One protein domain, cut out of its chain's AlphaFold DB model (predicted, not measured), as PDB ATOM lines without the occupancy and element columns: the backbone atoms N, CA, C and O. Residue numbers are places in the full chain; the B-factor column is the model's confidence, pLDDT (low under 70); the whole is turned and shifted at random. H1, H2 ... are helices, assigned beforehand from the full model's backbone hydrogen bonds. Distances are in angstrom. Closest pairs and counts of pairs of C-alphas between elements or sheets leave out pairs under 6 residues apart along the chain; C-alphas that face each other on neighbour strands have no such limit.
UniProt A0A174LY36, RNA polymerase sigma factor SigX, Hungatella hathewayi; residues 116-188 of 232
ATOM      1  N   SER A 116      -2.824   0.962 -15.452       84.19
ATOM      2  CA  SER A 116      -4.250   1.198 -15.669       84.19
ATOM      3  C   SER A 116      -4.472   2.268 -16.744       84.19
ATOM      4  O   SER A 116      -4.012   3.406 -16.644       84.19
ATOM      5  N   LEU A 117      -5.225   1.916 -17.789       85.62
ATOM      6  CA  LEU A 117      -5.603   2.859 -18.850       85.62
ATOM      7  C   LEU A 117      -6.747   3.799 -18.432       85.62
ATOM      8  O   LEU A 117      -7.098   4.697 -19.189       85.62
ATOM      9  N   SER A 118      -7.307   3.636 -17.228       86.62
ATOM     10  CA  SER A 118      -8.418   4.448 -16.702       86.62
ATOM     11  C   SER A 118      -8.084   5.934 -16.551       86.62
ATOM     12  O   SER A 118      -8.981   6.771 -16.569       86.62
ATOM     13  N   VAL A 119      -6.799   6.281 -16.446       86.62
ATOM     14  CA  VAL A 119      -6.320   7.674 -16.375       86.62
ATOM     15  C   VAL A 119      -6.417   8.381 -17.742       86.62
ATOM     16  O   VAL A 119      -6.340   9.610 -17.840       86.62
ATOM     17  N   LEU A 120      -6.574   7.618 -18.826       89.19
ATOM     18  CA  LEU A 120      -6.627   8.136 -20.188       89.19
ATOM     19  C   LEU A 120      -8.053   8.490 -20.607       89.19
ATOM     20  O   LEU A 120      -9.018   7.803 -20.290       89.19
ATOM     21  N   THR A 121      -8.179   9.537 -21.419       89.19
ATOM     22  CA  THR A 121      -9.433   9.791 -22.142       89.19
ATOM     23  C   THR A 121      -9.659   8.725 -23.226       89.19
ATOM     24  O   THR A 121      -8.690   8.144 -23.723       89.19
ATOM     25  N   PRO A 122     -10.901   8.504 -23.700       89.44
ATOM     26  CA  PRO A 122     -11.174   7.515 -24.748       89.44
ATOM     27  C   PRO A 122     -10.357   7.731 -26.034       89.44
ATOM     28  O   PRO A 122      -9.927   6.775 -26.673       89.44
ATOM     29  N   ALA A 123     -10.101   8.990 -26.408       87.94
ATOM     30  CA  ALA A 123      -9.270   9.321 -27.565       87.94
ATOM     31  C   ALA A 123      -7.787   8.983 -27.334       87.94
ATOM     32  O   ALA A 123      -7.143   8.407 -28.208       87.94
ATOM     33  N   GLU A 124      -7.260   9.301 -26.148       89.81
ATOM     34  CA  GLU A 124      -5.894   8.952 -25.749       89.81
ATOM     35  C   GLU A 124      -5.713   7.433 -25.674       89.81
ATOM     36  O   GLU A 124      -4.738   6.921 -26.211       89.81
ATOM     37  N   SER A 125      -6.675   6.708 -25.096       91.06
ATOM     38  CA  SER A 125      -6.633   5.248 -24.972       91.06
ATOM     39  C   SER A 125      -6.618   4.552 -26.333       91.06
ATOM     40  O   SER A 125      -5.809   3.655 -26.547       91.06
ATOM     41  N   ARG A 126      -7.465   4.976 -27.283       91.62
ATOM     42  CA  ARG A 126      -7.491   4.398 -28.640       91.62
ATOM     43  C   ARG A 126      -6.166   4.595 -29.378       91.62
ATOM     44  O   ARG A 126      -5.651   3.655 -29.974       91.62
ATOM     45  N   VAL A 127      -5.599   5.802 -29.311       93.44
ATOM     46  CA  VAL A 127      -4.283   6.104 -29.902       93.44
ATOM     47  C   VAL A 127      -3.179   5.291 -29.225       93.44
ATOM     48  O   VAL A 127      -2.294   4.769 -29.900       93.44
ATOM     49  N   PHE A 128      -3.228   5.181 -27.898       92.56
ATOM     50  CA  PHE A 128      -2.214   4.500 -27.105       92.56
ATOM     51  C   PHE A 128      -2.185   2.988 -27.365       92.56
ATOM     52  O   PHE A 128      -1.110   2.434 -27.566       92.56
ATOM     53  N   LEU A 129      -3.353   2.342 -27.448       92.19
ATOM     54  CA  LEU A 129      -3.471   0.916 -27.774       92.19
ATOM     55  C   LEU A 129      -2.928   0.604 -29.172       92.19
ATOM     56  O   LEU A 129      -2.076  -0.266 -29.316       92.19
ATOM     57  N   LEU A 130      -3.319   1.378 -30.188       92.75
ATOM     58  CA  LEU A 130      -2.790   1.187 -31.543       92.75
ATOM     59  C   LEU A 130      -1.268   1.410 -31.606       92.75
ATOM     60  O   LEU A 130      -0.557   0.750 -32.361       92.75
ATOM     61  N   TRP A 131      -0.736   2.323 -30.796       92.38
ATOM     62  CA  TRP A 131       0.707   2.525 -30.704       92.38
ATOM     63  C   TRP A 131       1.440   1.363 -30.007       92.38
ATOM     64  O   TRP A 131       2.564   1.040 -30.407       92.38
ATOM     65  N   LEU A 132       0.817   0.724 -29.009       90.62
ATOM     66  CA  LEU A 132       1.319  -0.500 -28.364       90.62
ATOM     67  C   LEU A 132       1.284  -1.717 -29.297       90.62
ATOM     68  O   LEU A 132       2.183  -2.556 -29.242       90.62
ATOM     69  N   ASP A 133       0.284  -1.792 -30.176       89.69
ATOM     70  CA  ASP A 133       0.193  -2.807 -31.236       89.69
ATOM     71  C   ASP A 133       1.224  -2.584 -32.350       89.69
ATOM     72  O   ASP A 133       1.475  -3.462 -33.174       89.69
ATOM     73  N   GLY A 134       1.850  -1.411 -32.357       89.06
ATOM     74  CA  GLY A 134       2.970  -1.089 -33.217       89.06
ATOM     75  C   GLY A 134       2.632  -0.322 -34.484       89.06
ATOM     76  O   GLY A 134       3.522  -0.143 -35.317       89.06
ATOM     77  N   PHE A 135       1.407   0.192 -34.605       90.75
ATOM     78  CA  PHE A 135       1.021   1.060 -35.713       90.75
ATOM     79  C   PHE A 135       1.831   2.365 -35.715       90.75
ATOM     80  O   PHE A 135       2.159   2.953 -34.678       90.75
ATOM     81  N   THR A 136       2.151   2.843 -36.914       89.56
ATOM     82  CA  THR A 136       2.786   4.147 -37.120       89.56
ATOM     83  C   THR A 136       1.780   5.279 -36.911       89.56
ATOM     84  O   THR A 136       0.577   5.094 -37.058       89.56
ATOM     85  N   TYR A 137       2.250   6.497 -36.623       90.56
ATOM     86  CA  TYR A 137       1.347   7.644 -36.434       90.56
ATOM     87  C   TYR A 137       0.443   7.906 -37.640       90.56
ATOM     88  O   TYR A 137      -0.693   8.333 -37.459       90.56
ATOM     89  N   ARG A 138       0.926   7.621 -38.854       89.19
ATOM     90  CA  ARG A 138       0.130   7.744 -40.076       89.19
ATOM     91  C   ARG A 138      -1.003   6.718 -40.108       89.19
ATOM     92  O   ARG A 138      -2.154   7.105 -40.253       89.19
ATOM     93  N   GLU A 139      -0.689   5.444 -39.884       91.19
ATOM     94  CA  GLU A 139      -1.681   4.355 -39.867       91.19
ATOM     95  C   GLU A 139      -2.709   4.533 -38.741       91.19
ATOM     96  O   GLU A 139      -3.890   4.254 -38.923       91.19
ATOM     97  N   ILE A 140      -2.282   5.043 -37.580       92.19
ATOM     98  CA  ILE A 140      -3.190   5.393 -36.478       92.19
ATOM     99  C   ILE A 140      -4.166   6.490 -36.918       92.19
ATOM    100  O   ILE A 140      -5.351   6.420 -36.599       92.19
ATOM    101  N   GLY A 141      -3.684   7.492 -37.655       90.19
ATOM    102  CA  GLY A 141      -4.513   8.587 -38.155       90.19
ATOM    103  C   GLY A 141      -5.521   8.138 -39.194       90.19
ATOM    104  O   GLY A 141      -6.678   8.538 -39.127       90.19
ATOM    105  N   GLU A 142      -5.105   7.244 -40.087       91.38
ATOM    106  CA  GLU A 142      -5.985   6.605 -41.066       91.38
ATOM    107  C   GLU A 142      -7.067   5.764 -40.370       91.38
ATOM    108  O   GLU A 142      -8.251   5.923 -40.664       91.38
ATOM    109  N   LYS A 143      -6.697   4.939 -39.379       90.88
ATOM    110  CA  LYS A 143      -7.647   4.101 -38.625       90.88
ATOM    111  C   LYS A 143      -8.644   4.897 -37.792       90.88
ATOM    112  O   LYS A 143      -9.798   4.498 -37.676       90.88
ATOM    113  N   LEU A 144      -8.193   5.984 -37.171       89.19
ATOM    114  CA  LEU A 144      -9.038   6.820 -36.317       89.19
ATOM    115  C   LEU A 144      -9.728   7.952 -37.087       89.19
ATOM    116  O   LEU A 144     -10.501   8.686 -36.480       89.19
ATOM    117  N   GLN A 145      -9.453   8.097 -38.388       85.62
ATOM    118  CA  GLN A 145      -9.892   9.221 -39.222       85.62
ATOM    119  C   GLN A 145      -9.524  10.592 -38.624       85.62
ATOM    120  O   GLN A 145     -10.262  11.569 -38.731       85.62
ATOM    121  N   VAL A 146      -8.355  10.673 -37.981       80.44
ATOM    122  CA  VAL A 146      -7.831  11.901 -37.372       80.44
ATOM    123  C   VAL A 146      -6.564  12.310 -38.111       80.44
ATOM    124  O   VAL A 146      -5.546  11.627 -38.042       80.44
ATOM    125  N   SER A 147      -6.606  13.454 -38.794       65.75
ATOM    126  CA  SER A 147      -5.482  13.948 -39.601       65.75
ATOM    127  C   SER A 147      -4.367  14.606 -38.776       65.75
ATOM    128  O   SER A 147      -3.222  14.652 -39.223       65.75
ATOM    129  N   ALA A 148      -4.664  15.102 -37.567       69.06
ATOM    130  CA  ALA A 148      -3.722  15.876 -36.760       69.06
ATOM    131  C   ALA A 148      -3.854  15.611 -35.249       69.06
ATOM    132  O   ALA A 148      -4.938  15.383 -34.725       69.06
ATOM    133  N   GLY A 149      -2.731  15.685 -34.524       82.25
ATOM    134  CA  GLY A 149      -2.719  15.661 -33.053       82.25
ATOM    135  C   GLY A 149      -2.501  14.293 -32.393       82.25
ATOM    136  O   GLY A 149      -2.464  14.221 -31.166       82.25
ATOM    137  N   ILE A 150      -2.270  13.225 -33.163       90.69
ATOM    138  CA  ILE A 150      -1.989  11.866 -32.646       90.69
ATOM    139  C   ILE A 150      -0.757  11.857 -31.742       90.69
ATOM    140  O   ILE A 150      -0.806  11.337 -30.632       90.69
ATOM    141  N   GLY A 151       0.333  12.495 -32.179       88.56
ATOM    142  CA  GLY A 151       1.552  12.603 -31.374       88.56
ATOM    143  C   GLY A 151       1.320  13.357 -30.062       88.56
ATOM    144  O   GLY A 151       1.875  12.997 -29.026       88.56
ATOM    145  N   THR A 152       0.448  14.368 -30.073       88.44
ATOM    146  CA  THR A 152       0.064  15.098 -28.861       88.44
ATOM    147  C   THR A 152      -0.744  14.210 -27.921       88.44
ATOM    148  O   THR A 152      -0.414  14.150 -26.741       88.44
ATOM    149  N   LEU A 153      -1.756  13.498 -28.427       89.88
ATOM    150  CA  LEU A 153      -2.571  12.564 -27.642       89.88
ATOM    151  C   LEU A 153      -1.712  11.454 -27.029       89.88
ATOM    152  O   LEU A 153      -1.819  11.187 -25.834       89.88
ATOM    153  N   LEU A 154      -0.796  10.881 -27.809       91.69
ATOM    154  CA  LEU A 154       0.117   9.852 -27.332       91.69
ATOM    155  C   LEU A 154       1.065  10.380 -26.250       91.69
ATOM    156  O   LEU A 154       1.274   9.721 -25.236       91.69
ATOM    157  N   ASN A 155       1.622  11.580 -26.429       89.19
ATOM    158  CA  ASN A 155       2.507  12.175 -25.431       89.19
ATOM    159  C   ASN A 155       1.773  12.500 -24.127       89.19
ATOM    160  O   ASN A 155       2.334  12.280 -23.054       89.19
ATOM    161  N   ARG A 156       0.525  12.986 -24.195       87.00
ATOM    162  CA  ARG A 156      -0.304  13.165 -22.991       87.00
ATOM    163  C   ARG A 156      -0.568  11.826 -22.318       87.00
ATOM    164  O   ARG A 156      -0.373  11.725 -21.112       87.00
ATOM    165  N   ALA A 157      -0.928  10.802 -23.093       89.69
ATOM    166  CA  ALA A 157      -1.183   9.468 -22.568       89.69
ATOM    167  C   ALA A 157       0.038   8.892 -21.838       89.69
ATOM    168  O   ALA A 157      -0.068   8.480 -20.687       89.69
ATOM    169  N   ARG A 158       1.223   8.957 -22.458       90.06
ATOM    170  CA  ARG A 158       2.483   8.505 -21.849       90.06
ATOM    171  C   ARG A 158       2.794   9.243 -20.556       90.06
ATOM    172  O   ARG A 158       3.074   8.600 -19.557       90.06
ATOM    173  N   LYS A 159       2.702  10.574 -20.559       87.69
ATOM    174  CA  LYS A 159       2.941  11.390 -19.363       87.69
ATOM    175  C   LYS A 159       1.962  11.059 -18.232       87.69
ATOM    176  O   LYS A 159       2.390  10.967 -17.089       87.69
ATOM    177  N   LYS A 160       0.676  10.848 -18.541       88.25
ATOM    178  CA  LYS A 160      -0.344  10.454 -17.552       88.25
ATOM    179  C   LYS A 160      -0.031   9.092 -16.939       88.25
ATOM    180  O   LYS A 160      -0.058   8.956 -15.724       88.25
ATOM    181  N   LEU A 161       0.332   8.114 -17.768       89.12
ATOM    182  CA  LEU A 161       0.707   6.768 -17.321       89.12
ATOM    183  C   LEU A 161       2.064   6.718 -16.605       89.12
ATOM    184  O   LEU A 161       2.303   5.835 -15.786       89.12
ATOM    185  N   ASP A 162       2.980   7.624 -16.930       86.50
ATOM    186  CA  ASP A 162       4.287   7.747 -16.279       86.50
ATOM    187  C   ASP A 162       4.227   8.655 -15.032       86.50
ATOM    188  O   ASP A 162       5.258   8.876 -14.409       86.50
ATOM    189  N   GLY A 163       3.050   9.187 -14.668       80.75
ATOM    190  CA  GLY A 163       2.868  10.065 -13.502       80.75
ATOM    191  C   GLY A 163       3.524  11.447 -13.634       80.75
ATOM    192  O   GLY A 163       3.597  12.191 -12.668       80.75
ATOM    193  N   THR A 164       3.992  11.807 -14.831       77.00
ATOM    194  CA  THR A 164       4.717  13.058 -15.139       77.00
ATOM    195  C   THR A 164       3.847  14.069 -15.887       77.00
ATOM    196  O   THR A 164       4.345  14.991 -16.539       77.00
ATOM    197  N   TYR A 165       2.525  13.884 -15.852       69.31
ATOM    198  CA  TYR A 165       1.569  14.801 -16.466       69.31
ATOM    199  C   TYR A 165       1.352  16.041 -15.596       69.31
ATOM    200  O   TYR A 165       0.273  16.280 -15.067       69.31
ATOM    201  N   GLU A 166       2.399  16.844 -15.483       63.19
ATOM    202  CA  GLU A 166       2.328  18.233 -15.049       63.19
ATOM    203  C   GLU A 166       2.049  19.068 -16.297       63.19
ATOM    204  O   GLU A 166       2.899  19.149 -17.187       63.19
ATOM    205  N   GLU A 167       0.823  19.569 -16.423       58.34
ATOM    206  CA  GLU A 167       0.519  20.896 -16.972       58.34
ATOM    207  C   GLU A 167      -0.997  21.022 -17.181       58.34
ATOM    208  O   GLU A 167      -1.556  20.776 -18.258       58.34
ATOM    209  N   THR A 168      -1.692  21.477 -16.138       63.53
ATOM    210  CA  THR A 168      -2.964  22.177 -16.339       63.53
ATOM    211  C   THR A 168      -2.706  23.368 -17.264       63.53
ATOM    212  O   THR A 168      -1.660  24.017 -17.216       63.53
ATOM    213  N   ARG A 169      -3.687  23.726 -18.103       57.94
ATOM    214  CA  ARG A 169      -3.606  24.894 -19.006       57.94
ATOM    215  C   ARG A 169      -3.198  26.184 -18.268       57.94
ATOM    216  O   ARG A 169      -2.597  27.075 -18.862       57.94
ATOM    217  N   GLN A 170      -3.491  26.252 -16.969       58.50
ATOM    218  CA  GLN A 170      -3.076  27.305 -16.048       58.50
ATOM    219  C   GLN A 170      -1.553  27.348 -15.824       58.50
ATOM    220  O   GLN A 170      -0.973  28.415 -15.991       58.50
ATOM    221  N   GLN A 171      -0.888  26.220 -15.554       67.81
ATOM    222  CA  GLN A 171       0.573  26.148 -15.383       67.81
ATOM    223  C   GLN A 171       1.323  26.511 -16.680       67.81
ATOM    224  O   GLN A 171       2.274  27.291 -16.652       67.81
ATOM    225  N   ILE A 172       0.822  26.071 -17.843       67.12
ATOM    226  CA  ILE A 172       1.359  26.475 -19.163       67.12
ATOM    227  C   ILE A 172       1.262  27.992 -19.348       67.12
ATOM    228  O   ILE A 172       2.197  28.641 -19.821       67.12
ATOM    229  N   ASN A 173       0.113  28.574 -18.996       75.50
ATOM    230  CA  ASN A 173      -0.105  30.012 -19.097       75.50
ATOM    231  C   ASN A 173       0.774  30.795 -18.110       75.50
ATOM    232  O   ASN A 173       1.267  31.861 -18.478       75.50
ATOM    233  N   LEU A 174       1.008  30.275 -16.901       76.94
ATOM    234  CA  LEU A 174       1.924  30.863 -15.919       76.94
ATOM    235  C   LEU A 174       3.362  30.879 -16.446       76.94
ATOM    236  O   LEU A 174       3.969  31.945 -16.499       76.94
ATOM    237  N   ARG A 175       3.852  29.755 -16.972       74.06
ATOM    238  CA  ARG A 175       5.190  29.659 -17.574       74.06
ATOM    239  C   ARG A 175       5.361  30.580 -18.789       74.06
ATOM    240  O   ARG A 175       6.401  31.205 -18.971       74.06
ATOM    241  N   ARG A 176       4.324  30.723 -19.623       76.44
ATOM    242  CA  ARG A 176       4.322  31.694 -20.735       76.44
ATOM    243  C   ARG A 176       4.360  33.141 -20.244       76.44
ATOM    244  O   ARG A 176       5.031  33.957 -20.869       76.44
ATOM    245  N   LYS A 177       3.639  33.469 -19.165       78.38
ATOM    246  CA  LYS A 177       3.699  34.798 -18.535       78.38
ATOM    247  C   LYS A 177       5.090  35.072 -17.968       78.38
ATOM    248  O   LYS A 177       5.607  36.160 -18.174       78.38
ATOM    249  N   GLU A 178       5.695  34.093 -17.306       79.31
ATOM    250  CA  GLU A 178       7.032  34.202 -16.721       79.31
ATOM    251  C   GLU A 178       8.114  34.418 -17.788       79.31
ATOM    252  O   GLU A 178       8.899  35.356 -17.685       79.31
ATOM    253  N   ASN A 179       8.087  33.648 -18.880       75.06
ATOM    254  CA  ASN A 179       9.023  33.841 -19.991       75.06
ATOM    255  C   ASN A 179       8.888  35.223 -20.652       75.06
ATOM    256  O   ASN A 179       9.895  35.821 -21.012       75.06
ATOM    257  N   ARG A 180       7.665  35.763 -20.787       74.81
ATOM    258  CA  ARG A 180       7.469  37.134 -21.300       74.81
ATOM    259  C   ARG A 180       8.084  38.191 -20.383       74.81
ATOM    260  O   ARG A 180       8.599  39.180 -20.889       74.81
ATOM    261  N   LYS A 181       8.027  37.992 -19.062       73.25
ATOM    262  CA  LYS A 181       8.652  38.905 -18.093       73.25
ATOM    263  C   LYS A 181      10.176  38.894 -18.219       73.25
ATOM    264  O   LYS A 181      10.756  39.964 -18.330       73.25
ATOM    265  N   LYS A 182      10.790  37.707 -18.310       70.06
ATOM    266  CA  LYS A 182      12.246  37.570 -18.493       70.06
ATOM    267  C   LYS A 182      12.752  38.269 -19.756       70.06
ATOM    268  O   LYS A 182      13.689  39.046 -19.670       70.06
ATOM    269  N   CYS A 183      12.090  38.073 -20.900       58.69
ATOM    270  CA  CYS A 183      12.486  38.763 -22.134       58.69
ATOM    271  C   CYS A 183      12.362  40.294 -22.017       58.69
ATOM    272  O   CYS A 183      13.218  41.010 -22.518       58.69
ATOM    273  N   HIS A 184      11.340  40.811 -21.324       61.34
ATOM    274  CA  HIS A 184      11.202  42.255 -21.092       61.34
ATOM    275  C   HIS A 184      12.278  42.834 -20.162       61.34
ATOM    276  O   HIS A 184      12.706  43.971 -20.371       61.34
ATOM    277  N   GLU A 185      12.708  42.083 -19.149       62.09
ATOM    278  CA  GLU A 185      13.823  42.470 -18.279       62.09
ATOM    279  C   GLU A 185      15.148  42.480 -19.053       62.09
ATOM    280  O   GLU A 185      15.865  43.477 -19.001       62.09
ATOM    281  N   GLU A 186      15.423  41.441 -19.849       60.25
ATOM    282  CA  GLU A 186      16.608  41.359 -20.719       60.25
ATOM    283  C   GLU A 186      16.642  42.502 -21.750       60.25
ATOM    284  O   GLU A 186      17.665  43.175 -21.897       60.25
ATOM    285  N   ASP A 187      15.515  42.792 -22.407       59.88
ATOM    286  CA  ASP A 187      15.398  43.897 -23.366       59.88
ATOM    287  C   ASP A 187      15.604  45.265 -22.691       59.88
ATOM    288  O   ASP A 187      16.254  46.149 -23.258       59.88
ATOM    289  N   SER A 188      15.098  45.446 -21.466       61.00
ATOM    290  CA  SER A 188      15.291  46.679 -20.687       61.00
ATOM    291  C   SER A 188      16.751  46.856 -20.266       61.00
ATOM    292  O   SER A 188      17.286  47.963 -20.335       61.00
TER     293      SER A 188
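Overview. This is residues 116 to 188 of the 232 residues of the protein "RNA polymerase sigma factor SigX" of Hungatella hathewayi (UniProt A0A174LY36). The long helix H4 forms an arm on a small head of crossed helices, H1, H2 and H3; its residues 169 to 174 and 176 to 188 stick out. The printed part has 73 residues with four named helices, H1 to H4 along the chain: all helix. It is only just loose, close to extended (radius of gyration of the C-alphas 16.6 A), spanning 52 by 26 by 16 A.

Along the chain. H4, residues 169 to 188, is 28.9 A long, ending at C-alpha 188 (15.291, 46.679, -20.687). H3 is residues 150 to 161, 16.4 A; H2, 137 to 144, 10.4 A; H1, 122 to 132, 15.3 A, from C-alpha 122 (-11.174, 7.515, -24.748).

Arrangement. H4 is apart from H1, H2 and H3. H3 touches H1, about perpendicular at 88 degrees; the closest C-alphas, Glu 124 and Leu 153, are 5.3 A apart. H1 and H2 touch at a steep tilt of 49 degrees, opposite ways; the closest C-alphas, Leu 130 and Ile 140, are 6.5 A apart. In each helix every O i to N i+4 pair is within hydrogen-bond range.

Size, cuts and confidence. The farthest C-alphas, Asp 133 and Ser 188, are 52.8 A apart. The printed part has no cut and no long link. pLDDT is under 70 at residues 147 to 148, 165 to 172 and 183 to 188.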